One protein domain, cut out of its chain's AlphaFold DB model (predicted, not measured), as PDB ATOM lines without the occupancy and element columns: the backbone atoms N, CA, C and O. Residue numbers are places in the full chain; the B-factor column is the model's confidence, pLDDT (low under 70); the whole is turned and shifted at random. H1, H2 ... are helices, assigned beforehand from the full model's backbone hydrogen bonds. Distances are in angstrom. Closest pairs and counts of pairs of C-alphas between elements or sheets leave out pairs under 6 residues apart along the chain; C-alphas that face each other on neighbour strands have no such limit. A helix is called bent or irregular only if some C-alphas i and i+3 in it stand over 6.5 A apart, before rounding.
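This is residues 2 to 140 of the 355 residues of the protein "V-ATPase_H_C domain-containing protein" of Candolleomyces aberdarensis (UniProt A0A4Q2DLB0). H5 lies in the core of a helical body, between H4b and H8, with H7 packed on H4b and H8, H1 crossing H5 and H8, and H6 at the last residues of both. A small hairpin, H2 and H3, lies on the side away from H8. The printed part has 139 residues with eight named helices, H1 to H8 in order, and no named strand; the class is all helix, the packing part aligned, part crossed. It is compact, radius of gyration of the C-alphas 13.9 A, spanning 37 by 32 by 31 A.

H1, residues 9 to 20, touches H5, residues 78 to 92, with residues 15 to 19 alone, about perpendicular at 73 degrees; the closest C-alphas, Thr 18 and Cys 83, are 6.4 A apart. H2, residues 25 to 30, and H3, residues 36 to 43, form a hairpin; their closest C-alphas, Gln 29 and Ala 36, are 6.7 A apart. H4, residues 50 to 74, was assigned as one helix by its hydrogen bonds but is bent: C-alphas 59 and 62 are 8.6 A apart, and its arms H4a, residues 50 to 59, and H4b, residues 62 to 74, stand about perpendicular at 74 degrees. H4a touches no helix. H4b and H5 form a hairpin, a shallow tilt of 22 degrees, opposite ways; their closest C-alphas, Tyr 68 and Leu 84, are 6.0 A apart. H6, residues 96 to 107, only just irregular with C-alphas 97 and 100 6.7 A apart, touches H4b with residues 101 to 105 alone; the closest C-alphas, Gly 62 and Leu 101, are 5.0 A apart. H7, residues 114 to 121, and H8, residues 126 to 139, form a hairpin; the closest C-alphas, Leu 121 and Gln 129, are 4.3 A apart. H8 touches H5, the same way at a shallow tilt of 28 degrees; the closest C-alphas, Gln 82 and Val 128, are 5.6 A apart. Every O i to N i+4 pair is within hydrogen-bond range in H1, H2, H3, H4a, H4b, H5, H7 and H8; H6 has 2 of 8, and 5 of 9 O i to N i+3 pairs.

H1 begins at C-alpha 9, (-5.052, 16.795, 15.675), and H8 ends at C-alpha 139, (14.264, 9.888, 8.364). From first to last C-alpha H5 measures 21.1 A, H8 19.9 A, H6 19.6 A and H4b 18.5 A.

The C-alphas farthest apart, Ser 2 and Arg 30, are 40.0 A apart. The printed part has no cut, and no link is long. Residues 2 to 7 have pLDDT under 70.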
ATOM      1  N   SER A   2      10.853   9.107  23.377       31.62
ATOM      2  CA  SER A   2      10.621   8.963  21.942       31.62
ATOM      3  C   SER A   2      10.454  10.322  21.270       31.62
ATOM      4  O   SER A   2       9.880  11.247  21.850       31.62
ATOM      5  N   LEU A   3      10.992  10.448  20.058       42.09
ATOM      6  CA  LEU A   3      10.551  11.409  19.054       42.09
ATOM      7  C   LEU A   3       9.023  11.306  18.892       42.09
ATOM      8  O   LEU A   3       8.528  10.592  18.019       42.09
ATOM      9  N   SER A   4       8.251  11.991  19.745       43.53
ATOM     10  CA  SER A   4       6.826  12.155  19.498       43.53
ATOM     11  C   SER A   4       6.726  12.950  18.206       43.53
ATOM     12  O   SER A   4       7.117  14.118  18.159       43.53
ATOM     13  N   LEU A   5       6.261  12.290  17.148       52.94
ATOM     14  CA  LEU A   5       5.843  12.934  15.912       52.94
ATOM     15  C   LEU A   5       5.092  14.215  16.272       52.94
ATOM     16  O   LEU A   5       4.240  14.162  17.156       52.94
ATOM     17  N   LEU A   6       5.424  15.332  15.616       54.03
ATOM     18  CA  LEU A   6       4.690  16.599  15.706       54.03
ATOM     19  C   LEU A   6       3.188  16.304  15.835       54.03
ATOM     20  O   LEU A   6       2.565  15.869  14.861       54.03
ATOM     21  N   SER A   7       2.648  16.423  17.053       55.28
ATOM     22  CA  SER A   7       1.263  16.046  17.335       55.28
ATOM     23  C   SER A   7       0.384  17.119  16.726       55.28
ATOM     24  O   SER A   7       0.488  18.303  17.044       55.28
ATOM     25  N   ASN A   8      -0.434  16.701  15.771       71.06
ATOM     26  CA  ASN A   8      -1.361  17.565  15.073       71.06
ATOM     27  C   ASN A   8      -2.690  16.822  14.987       71.06
ATOM     28  O   ASN A   8      -2.776  15.762  14.360       71.06
ATOM     29  N   ALA A   9      -3.726  17.396  15.598       76.56
ATOM     30  CA  ALA A   9      -5.052  16.795  15.675       76.56
ATOM     31  C   ALA A   9      -5.621  16.426  14.292       76.56
ATOM     32  O   ALA A   9      -6.213  15.359  14.139       76.56
ATOM     33  N   TYR A  10      -5.374  17.249  13.263       81.12
ATOM     34  CA  TYR A  10      -5.786  16.956  11.888       81.12
ATOM     35  C   TYR A  10      -5.072  15.720  11.323       81.12
ATOM     36  O   TYR A  10      -5.706  14.856  10.706       81.12
ATOM     37  N   LEU A  11      -3.759  15.597  11.556       82.44
ATOM     38  CA  LEU A  11      -2.983  14.441  11.103       82.44
ATOM     39  C   LEU A  11      -3.377  13.169  11.847       82.44
ATOM     40  O   LEU A  11      -3.451  12.110  11.225       82.44
ATOM     41  N   GLU A  12      -3.643  13.250  13.148       84.19
ATOM     42  CA  GLU A  12      -4.083  12.113  13.960       84.19
ATOM     43  C   GLU A  12      -5.472  11.624  13.535       84.19
ATOM     44  O   GLU A  12      -5.661  10.430  13.274       84.19
ATOM     45  N   GLU A  13      -6.432  12.539  13.380       87.56
ATOM     46  CA  GLU A  13      -7.782  12.216  12.924       87.56
ATOM     47  C   GLU A  13      -7.756  11.576  11.529       87.56
ATOM     48  O   GLU A  13      -8.364  10.524  11.301       87.56
ATOM     49  N   THR A  14      -7.006  12.165  10.599       86.88
ATOM     50  CA  THR A  14      -6.916  11.663   9.223       86.88
ATOM     51  C   THR A  14      -6.145  10.344   9.151       86.88
ATOM     52  O   THR A  14      -6.567   9.434   8.440       86.88
ATOM     53  N   THR A  15      -5.097  10.161   9.966       90.00
ATOM     54  CA  THR A  15      -4.397   8.872  10.113       90.00
ATOM     55  C   THR A  15      -5.375   7.774  10.549       90.00
ATOM     56  O   THR A  15      -5.412   6.699   9.947       90.00
ATOM     57  N   ASN A  16      -6.226   8.046  11.543       89.50
ATOM     58  CA  ASN A  16      -7.227   7.088  12.014       89.50
ATOM     59  C   ASN A  16      -8.287   6.768  10.947       89.50
ATOM     60  O   ASN A  16      -8.640   5.600  10.766       89.50
ATOM     61  N   LYS A  17      -8.747   7.772  10.187       90.06
ATOM     62  CA  LYS A  17      -9.658   7.564   9.045       90.06
ATOM     63  C   LYS A  17      -9.024   6.691   7.962       90.06
ATOM     64  O   LYS A  17      -9.699   5.813   7.426       90.06
ATOM     65  N   THR A  18      -7.745   6.897   7.654       89.44
ATOM     66  CA  THR A  18      -7.011   6.103   6.660       89.44
ATOM     67  C   THR A  18      -6.868   4.648   7.098       89.44
ATOM     68  O   THR A  18      -7.131   3.760   6.294       89.44
ATOM     69  N   ARG A  19      -6.578   4.370   8.380       87.50
ATOM     70  CA  ARG A  19      -6.526   2.988   8.911       87.50
ATOM     71  C   ARG A  19      -7.849   2.228   8.757       87.50
ATOM     72  O   ARG A  19      -7.848   1.005   8.630       87.50
ATOM     73  N   ALA A  20      -8.979   2.934   8.782       86.12
ATOM     74  CA  ALA A  20     -10.298   2.326   8.627       86.12
ATOM     75  C   ALA A  20     -10.656   2.004   7.163       86.12
ATOM     76  O   ALA A  20     -11.527   1.163   6.921       86.12
ATOM     77  N   LYS A  21     -10.010   2.654   6.184       88.56
ATOM     78  CA  LYS A  21     -10.311   2.486   4.756       88.56
ATOM     79  C   LYS A  21      -9.488   1.337   4.159       88.56
ATOM     80  O   LYS A  21      -8.263   1.408   4.168       88.56
ATOM     81  N   PRO A  22     -10.123   0.288   3.607       87.38
ATOM     82  CA  PRO A  22      -9.390  -0.798   2.969       87.38
ATOM     83  C   PRO A  22      -8.823  -0.357   1.615       87.38
ATOM     84  O   PRO A  22      -9.540   0.208   0.788       87.38
ATOM     85  N   VAL A  23      -7.555  -0.683   1.367       91.75
ATOM     86  CA  VAL A  23      -6.929  -0.552   0.047       91.75
ATOM     87  C   VAL A  23      -7.113  -1.870  -0.719       91.75
ATOM     88  O   VAL A  23      -6.849  -2.936  -0.161       91.75
ATOM     89  N   PRO A  24      -7.564  -1.852  -1.987       93.81
ATOM     90  CA  PRO A  24      -7.833  -3.070  -2.752       93.81
ATOM     91  C   PRO A  24      -6.540  -3.697  -3.312       93.81
ATOM     92  O   PRO A  24      -6.320  -3.715  -4.525       93.81
ATOM     93  N   TRP A  25      -5.679  -4.226  -2.440       94.88
ATOM     94  CA  TRP A  25      -4.368  -4.789  -2.797       94.88
ATOM     95  C   TRP A  25      -4.440  -5.935  -3.813       94.88
ATOM     96  O   TRP A  25      -3.624  -5.994  -4.729       94.88
ATOM     97  N   GLU A  26      -5.459  -6.797  -3.740       94.00
ATOM     98  CA  GLU A  26      -5.694  -7.839  -4.748       94.00
ATOM     99  C   GLU A  26      -5.999  -7.252  -6.131       94.00
ATOM    100  O   GLU A  26      -5.697  -7.868  -7.150       94.00
ATOM    101  N   GLY A  27      -6.617  -6.069  -6.184       93.75
ATOM    102  CA  GLY A  27      -6.849  -5.346  -7.432       93.75
ATOM    103  C   GLY A  27      -5.540  -4.882  -8.063       93.75
ATOM    104  O   GLY A  27      -5.350  -5.067  -9.262       93.75
ATOM    105  N   TYR A  28      -4.621  -4.357  -7.249       95.31
ATOM    106  CA  TYR A  28      -3.283  -3.970  -7.702       95.31
ATOM    107  C   TYR A  28      -2.447  -5.175  -8.144       95.31
ATOM    108  O   TYR A  28      -1.709  -5.066  -9.119       95.31
ATOM    109  N   GLN A  29      -2.610  -6.330  -7.492       95.94
ATOM    110  CA  GLN A  29      -1.960  -7.568  -7.918       95.94
ATOM    111  C   GLN A  29      -2.495  -8.071  -9.264       95.94
ATOM    112  O   GLN A  29      -1.713  -8.396 -10.147       95.94
ATOM    113  N   ARG A  30      -3.822  -8.093  -9.457       95.81
ATOM    114  CA  ARG A  30      -4.428  -8.484 -10.745       95.81
ATOM    115  C   ARG A  30      -4.052  -7.556 -11.904       95.81
ATOM    116  O   ARG A  30      -4.215  -7.947 -13.052       95.81
ATOM    117  N   ALA A  31      -3.618  -6.335 -11.599       94.69
ATOM    118  CA  ALA A  31      -3.157  -5.344 -12.566       94.69
ATOM    119  C   ALA A  31      -1.624  -5.326 -12.733       94.69
ATOM    120  O   ALA A  31      -1.107  -4.379 -13.320       94.69
ATOM    121  N   ASP A  32      -0.901  -6.310 -12.181       93.69
ATOM    122  CA  ASP A  32       0.568  -6.425 -12.217       93.69
ATOM    123  C   ASP A  32       1.330  -5.220 -11.622       93.69
ATOM    124  O   ASP A  32       2.517  -5.019 -11.874       93.69
ATOM    125  N   LEU A  33       0.672  -4.416 -10.778       93.25
ATOM    126  CA  LEU A  33       1.294  -3.290 -10.066       93.25
ATOM    127  C   LEU A  33       1.933  -3.725  -8.737       93.25
ATOM    128  O   LEU A  33       2.817  -3.047  -8.204       93.25
ATOM    129  N   VAL A  34       1.481  -4.854  -8.187       96.44
ATOM    130  CA  VAL A  34       1.986  -5.475  -6.955       96.44
ATOM    131  C   VAL A  34       2.217  -6.961  -7.219       96.44
ATOM    132  O   VAL A  34       1.338  -7.656  -7.717       96.44
ATOM    133  N   THR A  35       3.398  -7.465  -6.882       96.81
ATOM    134  CA  THR A  35       3.742  -8.881  -7.059       96.81
ATOM    135  C   THR A  35       3.013  -9.765  -6.042       96.81
ATOM    136  O   THR A  35       2.525  -9.299  -5.008       96.81
ATOM    137  N   ALA A  36       2.950 -11.075  -6.301       95.88
ATOM    138  CA  ALA A  36       2.365 -12.028  -5.356       95.88
ATOM    139  C   ALA A  36       3.110 -12.052  -4.005       95.88
ATOM    140  O   ALA A  36       2.479 -12.198  -2.958       95.88
ATOM    141  N   GLU A  37       4.433 -11.865  -4.028       96.44
ATOM    142  CA  GLU A  37       5.281 -11.807  -2.833       96.44
ATOM    143  C   GLU A  37       5.015 -10.540  -2.014       96.44
ATOM    144  O   GLU A  37       4.754 -10.622  -0.813       96.44
ATOM    145  N   GLU A  38       4.982  -9.371  -2.663       96.69
ATOM    146  CA  GLU A  38       4.639  -8.106  -2.004       96.69
ATOM    147  C   GLU A  38       3.229  -8.155  -1.401       96.69
ATOM    148  O   GLU A  38       3.032  -7.737  -0.261       96.69
ATOM    149  N   LEU A  39       2.247  -8.722  -2.116       96.50
ATOM    150  CA  LEU A  39       0.892  -8.896  -1.590       96.50
ATOM    151  C   LEU A  39       0.876  -9.798  -0.346       96.50
ATOM    152  O   LEU A  39       0.173  -9.498   0.621       96.50
ATOM    153  N   ALA A  40       1.638 -10.895  -0.351       96.69
ATOM    154  CA  ALA A  40       1.740 -11.785   0.801       96.69
ATOM    155  C   ALA A  40       2.325 -11.061   2.025       96.69
ATOM    156  O   ALA A  40       1.816 -11.229   3.135       96.69
ATOM    157  N   LEU A  41       3.337 -10.209   1.826       97.00
ATOM    158  CA  LEU A  41       3.912  -9.381   2.889       97.00
ATOM    159  C   LEU A  41       2.918  -8.341   3.418       97.00
ATOM    160  O   LEU A  41       2.776  -8.215   4.636       97.00
ATOM    161  N   ILE A  42       2.193  -7.648   2.533       95.44
ATOM    162  CA  ILE A  42       1.159  -6.673   2.915       95.44
ATOM    163  C   ILE A  42       0.086  -7.349   3.774       95.44
ATOM    164  O   ILE A  42      -0.247  -6.842   4.840       95.44
ATOM    165  N   LYS A  43      -0.398  -8.540   3.400       94.38
ATOM    166  CA  LYS A  43      -1.438  -9.266   4.160       94.38
ATOM    167  C   LYS A  43      -1.041  -9.628   5.594       94.38
ATOM    168  O   LYS A  43      -1.913  -9.854   6.433       94.38
ATOM    169  N   ARG A  44       0.260  -9.701   5.894       95.06
ATOM    170  CA  ARG A  44       0.768  -9.982   7.247       95.06
ATOM    171  C   ARG A  44       0.707  -8.773   8.181       95.06
ATOM    172  O   ARG A  44       0.802  -8.975   9.390       95.06
ATOM    173  N   VAL A  45       0.562  -7.560   7.645       93.12
ATOM    174  CA  VAL A  45       0.527  -6.304   8.417       93.12
ATOM    175  C   VAL A  45      -0.783  -5.539   8.243       93.12
ATOM    176  O   VAL A  45      -1.265  -4.927   9.192       93.12
ATOM    177  N   ASP A  46      -1.402  -5.622   7.065       88.62
ATOM    178  CA  ASP A  46      -2.628  -4.909   6.738       88.62
ATOM    179  C   ASP A  46      -3.779  -5.353   7.645       88.62
ATOM    180  O   ASP A  46      -4.115  -6.539   7.743       88.62
ATOM    181  N   ARG A  47      -4.358  -4.372   8.343       84.75
ATOM    182  CA  ARG A  47      -5.474  -4.543   9.286       84.75
ATOM    183  C   ARG A  47      -5.243  -5.624  10.351       84.75
ATOM    184  O   ARG A  47      -6.199  -6.201  10.867       84.75
ATOM    185  N   GLN A  48      -3.987  -5.898  10.698       90.75
ATOM    186  CA  GLN A  48      -3.641  -6.798  11.793       90.75
ATOM    187  C   GLN A  48      -3.585  -6.051  13.136       90.75
ATOM    188  O   GLN A  48      -3.365  -4.839  13.164       90.75
ATOM    189  N   PRO A  49      -3.753  -6.749  14.276       90.69
ATOM    190  CA  PRO A  49      -3.557  -6.144  15.590       90.69
ATOM    191  C   PRO A  49      -2.144  -5.571  15.737       90.69
ATOM    192  O   PRO A  49      -1.178  -6.221  15.331       90.69
ATOM    193  N   ARG A  50      -2.007  -4.407  16.390       87.88
ATOM    194  CA  ARG A  50      -0.718  -3.702  16.549       87.88
ATOM    195  C   ARG A  50       0.394  -4.616  17.070       87.88
ATOM    196  O   ARG A  50       1.453  -4.671  16.469       87.88
ATOM    197  N   ALA A  51       0.120  -5.431  18.091       90.44
ATOM    198  CA  ALA A  51       1.094  -6.379  18.646       90.44
ATOM    199  C   ALA A  51       1.655  -7.380  17.612       90.44
ATOM    200  O   ALA A  51       2.827  -7.749  17.672       90.44
ATOM    201  N   ARG A  52       0.834  -7.812  16.646       92.62
ATOM    202  CA  ARG A  52       1.274  -8.703  15.565       92.62
ATOM    203  C   ARG A  52       2.160  -7.957  14.573       92.62
ATOM    204  O   ARG A  52       3.184  -8.498  14.169       92.62
ATOM    205  N   VAL A  53       1.778  -6.731  14.209       93.19
ATOM    206  CA  VAL A  53       2.573  -5.872  13.320       93.19
ATOM    207  C   VAL A  53       3.939  -5.586  13.944       93.19
ATOM    208  O   VAL A  53       4.948  -5.774  13.275       93.19
ATOM    209  N   GLU A  54       3.994  -5.259  15.238       93.06
ATOM    210  CA  GLU A  54       5.260  -5.029  15.950       93.06
ATOM    211  C   GLU A  54       6.180  -6.258  15.927       93.06
ATOM    212  O   GLU A  54       7.367  -6.135  15.643       93.06
ATOM    213  N   SER A  55       5.639  -7.458  16.160       94.25
ATOM    214  CA  SER A  55       6.407  -8.713  16.092       94.25
ATOM    215  C   SER A  55       6.998  -8.964  14.695       94.25
ATOM    216  O   SER A  55       8.152  -9.382  14.551       94.25
ATOM    217  N   VAL A  56       6.231  -8.649  13.648       95.56
ATOM    218  CA  VAL A  56       6.688  -8.744  12.255       95.56
ATOM    219  C   VAL A  56       7.775  -7.706  11.958       95.56
ATOM    220  O   VAL A  56       8.800  -8.051  11.377       95.56
ATOM    221  N   LEU A  57       7.607  -6.455  12.392       94.50
ATOM    222  CA  LEU A  57       8.602  -5.398  12.176       94.50
ATOM    223  C   LEU A  57       9.890  -5.619  12.981       94.50
ATOM    224  O   LEU A  57      10.966  -5.259  12.510       94.50
ATOM    225  N   LEU A  58       9.807  -6.251  14.152       93.19
ATOM    226  CA  LEU A  58      10.976  -6.633  14.947       93.19
ATOM    227  C   LEU A  58      11.842  -7.681  14.224       93.19
ATOM    228  O   LEU A  58      13.067  -7.622  14.286       93.19
ATOM    229  N   SER A  59      11.208  -8.641  13.549       94.12
ATOM    230  CA  SER A  59      11.899  -9.751  12.877       94.12
ATOM    231  C   SER A  59      12.334  -9.417  11.447       94.12
ATOM    232  O   SER A  59      13.414  -9.821  11.024       94.12
ATOM    233  N   GLU A  60      11.521  -8.664  10.705       95.88
ATOM    234  CA  GLU A  60      11.683  -8.432   9.262       95.88
ATOM    235  C   GLU A  60      11.627  -6.940   8.883       95.88
ATOM    236  O   GLU A  60      11.312  -6.587   7.746       95.88
ATOM    237  N   GLY A  61      11.945  -6.033   9.811       94.25
ATOM    238  CA  GLY A  61      11.797  -4.586   9.611       94.25
ATOM    239  C   GLY A  61      12.494  -4.032   8.362       94.25
ATOM    240  O   GLY A  61      11.934  -3.172   7.687       94.25
ATOM    241  N   GLY A  62      13.670  -4.558   7.994       95.00
ATOM    242  CA  GLY A  62      14.372  -4.160   6.765       95.00
ATOM    243  C   GLY A  62      13.603  -4.516   5.486       95.00
ATOM    244  O   GLY A  62      13.508  -3.695   4.575       95.00
ATOM    245  N   THR A  63      12.988  -5.702   5.450       97.25
ATOM    246  CA  THR A  63      12.136  -6.152   4.341       97.25
ATOM    247  C   THR A  63      10.925  -5.237   4.182       97.25
ATOM    248  O   THR A  63      10.594  -4.833   3.071       97.25
ATOM    249  N   TYR A  64      10.289  -4.861   5.295       97.75
ATOM    250  CA  TYR A  64       9.125  -3.975   5.282       97.75
ATOM    251  C   TYR A  64       9.476  -2.523   4.947       97.75
ATOM    252  O   TYR A  64       8.728  -1.880   4.217       97.75
ATOM    253  N   ALA A  65      10.628  -2.020   5.399       96.69
ATOM    254  CA  ALA A  65      11.111  -0.697   5.013       96.69
ATOM    255  C   ALA A  65      11.300  -0.592   3.491       96.69
ATOM    256  O   ALA A  65      10.798   0.349   2.871       96.69
ATOM    257  N   LEU A  66      11.954  -1.590   2.883       97.69
ATOM    258  CA  LEU A  66      12.115  -1.671   1.432       97.69
ATOM    259  C   LEU A  66      10.756  -1.789   0.730       97.69
ATOM    260  O   LEU A  66      10.468  -1.003  -0.168       97.69
ATOM    261  N   LEU A  67       9.892  -2.706   1.183       97.81
ATOM    262  CA  LEU A  67       8.549  -2.905   0.635       97.81
ATOM    263  C   LEU A  67       7.746  -1.599   0.604       97.81
ATOM    264  O   LEU A  67       7.256  -1.209  -0.453       97.81
ATOM    265  N   TYR A  68       7.609  -0.904   1.736       97.62
ATOM    266  CA  TYR A  68       6.778   0.297   1.821       97.62
ATOM    267  C   TYR A  68       7.284   1.417   0.911       97.62
ATOM    268  O   TYR A  68       6.489   2.047   0.212       97.62
ATOM    269  N   LEU A  69       8.599   1.642   0.877       97.19
ATOM    270  CA  LEU A  69       9.211   2.686   0.058       97.19
ATOM    271  C   LEU A  69       9.164   2.355  -1.441       97.19
ATOM    272  O   LEU A  69       8.854   3.232  -2.249       97.19
ATOM    273  N   SER A  70       9.393   1.096  -1.826       97.06
ATOM    274  CA  SER A  70       9.251   0.637  -3.213       97.06
ATOM    275  C   SER A  70       7.799   0.713  -3.694       97.06
ATOM    276  O   SER A  70       7.547   1.156  -4.818       97.06
ATOM    277  N   LEU A  71       6.829   0.351  -2.844       97.06
ATOM    278  CA  LEU A  71       5.403   0.528  -3.134       97.06
ATOM    279  C   LEU A  71       5.042   2.013  -3.285       97.06
ATOM    280  O   LEU A  71       4.328   2.359  -4.221       97.06
ATOM    281  N   LEU A  72       5.571   2.896  -2.431       96.81
ATOM    282  CA  LEU A  72       5.318   4.341  -2.508       96.81
ATOM    283  C   LEU A  72       5.935   4.958  -3.772       96.81
ATOM    284  O   LEU A  72       5.361   5.862  -4.374       96.81
ATOM    285  N   LYS A  73       7.084   4.437  -4.222       95.62
ATOM    286  CA  LYS A  73       7.723   4.839  -5.483       95.62
ATOM    287  C   LYS A  73       6.825   4.536  -6.685       95.62
ATOM    288  O   LYS A  73       6.696   5.377  -7.576       95.62
ATOM    289  N   LYS A  74       6.220   3.342  -6.721       94.94
ATOM    290  CA  LYS A  74       5.477   2.833  -7.888       94.94
ATOM    291  C   LYS A  74       3.979   3.159  -7.886       94.94
ATOM    292  O   LYS A  74       3.403   3.318  -8.960       94.94
ATOM    293  N   LEU A  75       3.340   3.266  -6.719       94.19
ATOM    294  CA  LEU A  75       1.902   3.521  -6.589       94.19
ATOM    295  C   LEU A  75       1.652   4.999  -6.274       94.19
ATOM    296  O   LEU A  75       1.928   5.469  -5.177       94.19
ATOM    297  N   GLN A  76       1.098   5.719  -7.249       86.75
ATOM    298  CA  GLN A  76       0.860   7.170  -7.175       86.75
ATOM    299  C   GLN A  76      -0.622   7.527  -6.954       86.75
ATOM    300  O   GLN A  76      -1.024   8.677  -7.107       86.75
ATOM    301  N   ARG A  77      -1.481   6.544  -6.641       93.62
ATOM    302  CA  ARG A  77      -2.874   6.839  -6.280       93.62
ATOM    303  C   ARG A  77      -2.939   7.352  -4.847       93.62
ATOM    304  O   ARG A  77      -2.316   6.774  -3.956       93.62
ATOM    305  N   VAL A  78      -3.736   8.393  -4.620       93.31
ATOM    306  CA  VAL A  78      -3.827   9.078  -3.321       93.31
ATOM    307  C   VAL A  78      -4.129   8.102  -2.182       93.31
ATOM    308  O   VAL A  78      -3.382   8.060  -1.215       93.31
ATOM    309  N   ASP A  79      -5.144   7.249  -2.315       92.38
ATOM    310  CA  ASP A  79      -5.518   6.249  -1.303       92.38
ATOM    311  C   ASP A  79      -4.363   5.296  -0.942       92.38
ATOM    312  O   ASP A  79      -4.125   5.010   0.235       92.38
ATOM    313  N   THR A  80      -3.601   4.848  -1.943       93.69
ATOM    314  CA  THR A  80      -2.420   3.999  -1.723       93.69
ATOM    315  C   THR A  80      -1.284   4.746  -1.042       93.69
ATOM    316  O   THR A  80      -0.686   4.210  -0.111       93.69
ATOM    317  N   MET A  81      -1.016   5.989  -1.448       95.38
ATOM    318  CA  MET A  81       0.020   6.820  -0.836       95.38
ATOM    319  C   MET A  81      -0.314   7.111   0.627       95.38
ATOM    320  O   MET A  81       0.540   6.936   1.490       95.38
ATOM    321  N   GLN A  82      -1.569   7.466   0.926       95.12
ATOM    322  CA  GLN A  82      -2.048   7.679   2.293       95.12
ATOM    323  C   GLN A  82      -1.804   6.443   3.166       95.12
ATOM    324  O   GLN A  82      -1.254   6.559   4.260       95.12
ATOM    325  N   CYS A  83      -2.171   5.254   2.679       95.12
ATOM    326  CA  CYS A  83      -1.970   4.003   3.407       95.12
ATOM    327  C   CYS A  83      -0.483   3.708   3.650       95.12
ATOM    328  O   CYS A  83      -0.088   3.436   4.783       95.12
ATOM    329  N   LEU A  84       0.355   3.818   2.617       96.44
ATOM    330  CA  LEU A  84       1.790   3.545   2.718       96.44
ATOM    331  C   LEU A  84       2.499   4.521   3.659       96.44
ATOM    332  O   LEU A  84       3.302   4.093   4.481       96.44
ATOM    333  N   LEU A  85       2.168   5.813   3.604       95.31
ATOM    334  CA  LEU A  85       2.710   6.808   4.531       95.31
ATOM    335  C   LEU A  85       2.259   6.542   5.974       95.31
ATOM    336  O   LEU A  85       3.049   6.695   6.898       95.31
ATOM    337  N   VAL A  86       1.022   6.088   6.195       94.06
ATOM    338  CA  VAL A  86       0.587   5.661   7.535       94.06
ATOM    339  C   VAL A  86       1.378   4.440   8.012       94.06
ATOM    340  O   VAL A  86       1.841   4.449   9.145       94.06
ATOM    341  N   LEU A  87       1.617   3.440   7.158       94.44
ATOM    342  CA  LEU A  87       2.421   2.262   7.513       94.44
ATOM    343  C   LEU A  87       3.881   2.616   7.835       94.44
ATOM    344  O   LEU A  87       4.440   2.086   8.794       94.44
ATOM    345  N   ILE A  88       4.494   3.522   7.067       94.88
ATOM    346  CA  ILE A  88       5.860   4.004   7.320       94.88
ATOM    347  C   ILE A  88       5.916   4.769   8.645       94.88
ATOM    348  O   ILE A  88       6.792   4.509   9.468       94.88
ATOM    349  N   ALA A  89       4.972   5.683   8.878       91.19
ATOM    350  CA  ALA A  89       4.915   6.438  10.123       91.19
ATOM    351  C   ALA A  89       4.677   5.521  11.331       91.19
ATOM    352  O   ALA A  89       5.372   5.660  12.331       91.19
ATOM    353  N   ASP A  90       3.762   4.554  11.233       90.50
ATOM    354  CA  ASP A  90       3.479   3.593  12.305       90.50
ATOM    355  C   ASP A  90       4.703   2.722  12.614       90.50
ATOM    356  O   ASP A  90       4.986   2.455  13.778       90.50
ATOM    357  N   ALA A  91       5.472   2.337  11.591       91.94
ATOM    358  CA  ALA A  91       6.706   1.583  11.783       91.94
ATOM    359  C   ALA A  91       7.785   2.384  12.526       91.94
ATOM    360  O   ALA A  91       8.583   1.776  13.235       91.94
ATOM    361  N   LEU A  92       7.818   3.708  12.356       87.88
ATOM    362  CA  LEU A  92       8.833   4.604  12.917       87.88
ATOM    363  C   LEU A  92       8.423   5.259  14.248       87.88
ATOM    364  O   LEU A  92       9.288   5.678  15.015       87.88
ATOM    365  N   THR A  93       7.122   5.361  14.524       83.69
ATOM    366  CA  THR A  93       6.585   5.990  15.742       83.69
ATOM    367  C   THR A  93       7.095   5.251  16.972       83.69
ATOM    368  O   THR A  93       6.881   4.051  17.083       83.69
ATOM    369  N   ASP A  94       7.744   5.960  17.897       78.31
ATOM    370  CA  ASP A  94       8.351   5.400  19.117       78.31
ATOM    371  C   ASP A  94       9.464   4.350  18.887       78.31
ATOM    372  O   ASP A  94       9.885   3.694  19.838       78.31
ATOM    373  N   HIS A  95       9.983   4.225  17.657       83.12
ATOM    374  CA  HIS A  95      10.949   3.191  17.259       83.12
ATOM    375  C   HIS A  95      12.141   3.756  16.466       83.12
ATOM    376  O   HIS A  95      12.339   3.470  15.279       83.12
ATOM    377  N   GLU A  96      12.962   4.569  17.126       77.38
ATOM    378  CA  GLU A  96      14.131   5.227  16.520       77.38
ATOM    379  C   GLU A  96      15.168   4.222  15.985       77.38
ATOM    380  O   GLU A  96      15.817   4.465  14.966       77.38
ATOM    381  N   GLU A  97      15.264   3.037  16.596       81.62
ATOM    382  CA  GLU A  97      16.145   1.949  16.166       81.62
ATOM    383  C   GLU A  97      15.824   1.419  14.759       81.62
ATOM    384  O   GLU A  97      16.656   0.746  14.144       81.62
ATOM    385  N   ARG A  98      14.634   1.732  14.227       88.38
ATOM    386  CA  ARG A  98      14.196   1.329  12.884       88.38
ATOM    387  C   ARG A  98      14.570   2.344  11.807       88.38
ATOM    388  O   ARG A  98      14.608   1.967  10.637       88.38
ATOM    389  N   ILE A  99      14.926   3.583  12.155       85.50
ATOM    390  CA  ILE A  99      15.352   4.617  11.189       85.50
ATOM    391  C   ILE A  99      16.501   4.125  10.278       85.50
ATOM    392  O   ILE A  99      16.412   4.295   9.054       85.50
ATOM    393  N   PRO A 100      17.548   3.436  10.790       84.50
ATOM    394  CA  PRO A 100      18.597   2.859   9.948       84.50
ATOM    395  C   PRO A 100      18.092   1.841   8.918       84.50
ATOM    396  O   PRO A 100      18.713   1.681   7.871       84.50
ATOM    397  N   LEU A 101      16.981   1.147   9.183       90.81
ATOM    398  CA  LEU A 101      16.407   0.168   8.254       90.81
ATOM    399  C   LEU A 101      15.847   0.859   7.006       90.81
ATOM    400  O   LEU A 101      16.056   0.377   5.897       90.81
ATOM    401  N   PHE A 102      15.212   2.023   7.177       92.31
ATOM    402  CA  PHE A 102      14.703   2.840   6.074       92.31
ATOM    403  C   PHE A 102      15.828   3.547   5.320       92.31
ATOM    404  O   PHE A 102      15.856   3.514   4.094       92.31
ATOM    405  N   THR A 103      16.799   4.141   6.013       87.06
ATOM    406  CA  THR A 103      17.898   4.872   5.349       87.06
ATOM    407  C   THR A 103      18.864   3.958   4.587       87.06
ATOM    408  O   THR A 103      19.417   4.368   3.566       87.06
ATOM    409  N   ARG A 104      19.035   2.698   5.014       87.06
ATOM    410  CA  ARG A 104      19.856   1.703   4.297       87.06
ATOM    411  C   ARG A 104      19.217   1.172   3.015       87.06
ATOM    412  O   ARG A 104      19.930   0.551   2.234       87.06
ATOM    413  N   THR A 105      17.939   1.446   2.743       90.50
ATOM    414  CA  THR A 105      17.301   1.044   1.471       90.50
ATOM    415  C   THR A 105      17.986   1.644   0.238       90.50
ATOM    416  O   THR A 105      17.971   1.015  -0.816       90.50
ATOM    417  N   ASN A 106      18.699   2.765   0.401       85.38
ATOM    418  CA  ASN A 106      19.578   3.359  -0.616       85.38
ATOM    419  C   ASN A 106      20.634   2.374  -1.165       85.38
ATOM    420  O   ASN A 106      21.101   2.499  -2.291       85.38
ATOM    421  N   GLN A 107      21.032   1.371  -0.374       87.94
ATOM    422  CA  GLN A 107      21.985   0.341  -0.810       87.94
ATOM    423  C   GLN A 107      21.393  -0.603  -1.865       87.94
ATOM    424  O   GLN A 107      22.144  -1.235  -2.603       87.94
ATOM    425  N   VAL A 108      20.063  -0.721  -1.912       91.69
ATOM    426  CA  VAL A 108      19.332  -1.586  -2.846       91.69
ATOM    427  C   VAL A 108      18.818  -0.781  -4.039       91.69
ATOM    428  O   VAL A 108      18.925  -1.233  -5.175       91.69
ATOM    429  N   ASP A 109      18.281   0.413  -3.790       87.94
ATOM    430  CA  ASP A 109      17.772   1.330  -4.812       87.94
ATOM    431  C   ASP A 109      18.189   2.757  -4.449       87.94
ATOM    432  O   ASP A 109      17.785   3.271  -3.406       87.94
ATOM    433  N   SER A 110      18.969   3.398  -5.325       85.12
ATOM    434  CA  SER A 110      19.551   4.726  -5.092       85.12
ATOM    435  C   SER A 110      18.524   5.841  -4.895       85.12
ATOM    436  O   SER A 110      18.851   6.909  -4.380       85.12
ATOM    437  N   ASP A 111      17.283   5.616  -5.329       83.31
ATOM    438  CA  ASP A 111      16.196   6.575  -5.155       83.31
ATOM    439  C   ASP A 111      15.605   6.522  -3.733       83.31
ATOM    440  O   ASP A 111      14.930   7.460  -3.298       83.31
ATOM    441  N   LEU A 112      15.822   5.434  -2.989       87.94
ATOM    442  CA  LEU A 112      15.252   5.235  -1.658       87.94
ATOM    443  C   LEU A 112      16.181   5.757  -0.545       87.94
ATOM    444  O   LEU A 112      17.401   5.740  -0.695       87.94
ATOM    445  N   PRO A 113      15.637   6.216   0.601       90.62
ATOM    446  CA  PRO A 113      14.212   6.377   0.918       90.62
ATOM    447  C   PRO A 113      13.604   7.704   0.422       90.62
ATOM    448  O   PRO A 113      12.395   7.898   0.527       90.62
ATOM    449  N   TYR A 114      14.421   8.637  -0.078       86.06
ATOM    450  CA  TYR A 114      14.032  10.047  -0.177       86.06
ATOM    451  C   TYR A 114      13.178  10.386  -1.402       86.06
ATOM    452  O   TYR A 114      12.211  11.127  -1.257       86.06
ATOM    453  N   ILE A 115      13.468   9.859  -2.597       85.81
ATOM    454  CA  ILE A 115      12.757  10.263  -3.825       85.81
ATOM    455  C   ILE A 115      11.241   9.995  -3.760       85.81
ATOM    456  O   ILE A 115      10.485  10.891  -4.137       85.81
ATOM    457  N   PRO A 116      10.744   8.835  -3.281       93.19
ATOM    458  CA  PRO A 116       9.299   8.605  -3.170       93.19
ATOM    459  C   PRO A 116       8.614   9.566  -2.199       93.19
ATOM    460  O   PRO A 116       7.498  10.007  -2.455       93.19
ATOM    461  N   LEU A 117       9.292   9.910  -1.103       91.56
ATOM    462  CA  LEU A 117       8.778  10.846  -0.109       91.56
ATOM    463  C   LEU A 117       8.787  12.286  -0.631       91.56
ATOM    464  O   LEU A 117       7.815  13.002  -0.433       91.56
ATOM    465  N   LEU A 118       9.838  12.691  -1.350       86.06
ATOM    466  CA  LEU A 118       9.903  13.997  -2.007       86.06
ATOM    467  C   LEU A 118       8.799  14.139  -3.060       86.06
ATOM    468  O   LEU A 118       8.108  15.146  -3.071       86.06
ATOM    469  N   LYS A 119       8.549  13.106  -3.875       87.44
ATOM    470  CA  LYS A 119       7.417  13.102  -4.821       87.44
ATOM    471  C   LYS A 119       6.061  13.203  -4.123       87.44
ATOM    472  O   LYS A 119       5.140  13.796  -4.670       87.44
ATOM    473  N   ALA A 120       5.925  12.632  -2.927       91.69
ATOM    474  CA  ALA A 120       4.701  12.747  -2.144       91.69
ATOM    475  C   ALA A 120       4.450  14.179  -1.632       91.69
ATOM    476  O   ALA A 120       3.294  14.533  -1.410       91.69
ATOM    477  N   LEU A 121       5.482  15.026  -1.519       87.31
ATOM    478  CA  LEU A 121       5.308  16.458  -1.234       87.31
ATOM    479  C   LEU A 121       4.639  17.217  -2.387       87.31
ATOM    480  O   LEU A 121       3.974  18.216  -2.145       87.31
ATOM    481  N   ASP A 122       4.768  16.725  -3.621       86.62
ATOM    482  CA  ASP A 122       4.147  17.319  -4.812       86.62
ATOM    483  C   ASP A 122       2.742  16.743  -5.099       86.62
ATOM    484  O   ASP A 122       2.116  17.073  -6.110       86.62
ATOM    485  N   ALA A 123       2.225  15.854  -4.241       90.94
ATOM    486  CA  ALA A 123       0.907  15.248  -4.422       90.94
ATOM    487  C   ALA A 123      -0.215  16.288  -4.284       90.94
ATOM    488  O   ALA A 123      -0.094  17.243  -3.532       90.94
ATOM    489  N   SER A 124      -1.356  16.087  -4.949       88.75
ATOM    490  CA  SER A 124      -2.503  17.006  -4.831       88.75
ATOM    491  C   SER A 124      -3.228  16.932  -3.480       88.75
ATOM    492  O   SER A 124      -4.067  17.779  -3.189       88.75
ATOM    493  N   ASP A 125      -2.983  15.877  -2.700       92.75
ATOM    494  CA  ASP A 125      -3.649  15.618  -1.424       92.75
ATOM    495  C   ASP A 125      -2.823  16.168  -0.259       92.75
ATOM    496  O   ASP A 125      -1.694  15.738  -0.029       92.75
ATOM    497  N   GLU A 126      -3.413  17.092   0.497       89.75
ATOM    498  CA  GLU A 126      -2.761  17.779   1.616       89.75
ATOM    499  C   GLU A 126      -2.236  16.803   2.682       89.75
ATOM    500  O   GLU A 126      -1.121  16.956   3.182       89.75
ATOM    501  N   PHE A 127      -3.001  15.760   3.018       91.38
ATOM    502  CA  PHE A 127      -2.571  14.792   4.025       91.38
ATOM    503  C   PHE A 127      -1.344  13.999   3.562       91.38
ATOM    504  O   PHE A 127      -0.430  13.783   4.359       91.38
ATOM    505  N   VAL A 128      -1.287  13.592   2.288       93.25
ATOM    506  CA  VAL A 128      -0.099  12.945   1.705       93.25
ATOM    507  C   VAL A 128       1.129  13.849   1.836       93.25
ATOM    508  O   VAL A 128       2.160  13.382   2.325       93.25
ATOM    509  N   GLN A 129       1.010  15.132   1.480       89.88
ATOM    510  CA  GLN A 129       2.112  16.094   1.585       89.88
ATOM    511  C   GLN A 129       2.609  16.227   3.032       89.88
ATOM    512  O   GLN A 129       3.793  16.038   3.314       89.88
ATOM    513  N   LEU A 130       1.695  16.494   3.969       85.50
ATOM    514  CA  LEU A 130       2.034  16.715   5.375       85.50
ATOM    515  C   LEU A 130       2.613  15.458   6.037       85.50
ATOM    516  O   LEU A 130       3.572  15.541   6.805       85.50
ATOM    517  N   LYS A 131       2.066  14.276   5.732       88.19
ATOM    518  CA  LYS A 131       2.555  13.008   6.288       88.19
ATOM    519  C   LYS A 131       3.928  12.640   5.721       88.19
ATOM    520  O   LYS A 131       4.783  12.167   6.468       88.19
ATOM    521  N   ALA A 132       4.166  12.891   4.433       90.00
ATOM    522  CA  ALA A 132       5.477  12.708   3.818       90.00
ATOM    523  C   ALA A 132       6.520  13.667   4.405       90.00
ATOM    524  O   ALA A 132       7.614  13.220   4.744       90.00
ATOM    525  N   ALA A 133       6.166  14.939   4.612       84.19
ATOM    526  CA  ALA A 133       7.024  15.908   5.293       84.19
ATOM    527  C   ALA A 133       7.373  15.442   6.715       84.19
ATOM    528  O   ALA A 133       8.541  15.431   7.091       84.19
ATOM    529  N   GLN A 134       6.383  14.961   7.472       82.19
ATOM    530  CA  GLN A 134       6.586  14.419   8.818       82.19
ATOM    531  C   GLN A 134       7.567  13.229   8.827       82.19
ATOM    532  O   GLN A 134       8.470  13.181   9.663       82.19
ATOM    533  N   ILE A 135       7.417  12.282   7.896       87.56
ATOM    534  CA  ILE A 135       8.330  11.136   7.765       87.56
ATOM    535  C   ILE A 135       9.726  11.587   7.340       87.56
ATOM    536  O   ILE A 135      10.711  11.091   7.880       87.56
ATOM    537  N   LEU A 136       9.828  12.520   6.389       85.12
ATOM    538  CA  LEU A 136      11.108  13.064   5.940       85.12
ATOM    539  C   LEU A 136      11.867  13.693   7.100       85.12
ATOM    540  O   LEU A 136      13.033  13.366   7.276       85.12
ATOM    541  N   THR A 137      11.211  14.498   7.932       76.94
ATOM    542  CA  THR A 137      11.824  15.080   9.134       76.94
ATOM    543  C   THR A 137      12.391  14.019  10.075       76.94
ATOM    544  O   THR A 137      13.422  14.244  10.698       76.94
ATOM    545  N   LEU A 138      11.751  12.850  10.161       77.25
ATOM    546  CA  LEU A 138      12.190  11.762  11.033       77.25
ATOM    547  C   LEU A 138      13.304  10.903  10.408       77.25
ATOM    548  O   LEU A 138      14.213  10.460  11.104       77.25
ATOM    549  N   LEU A 139      13.249  10.660   9.095       75.12
ATOM    550  CA  LEU A 139      14.264   9.888   8.364       75.12
ATOM    551  C   LEU A 139      15.512  10.698   8.022       75.12
ATOM    552  O   LEU A 139      16.581  10.133   7.775       75.12
ATOM    553  N   LEU A 140      15.381  12.015   7.956       71.38
ATOM    554  CA  LEU A 140      16.511  12.913   7.896       71.38
ATOM    555  C   LEU A 140      17.122  12.934   9.295       71.38
ATOM    556  O   LEU A 140      16.792  13.770  10.128       71.38
TER     557      LEU A 140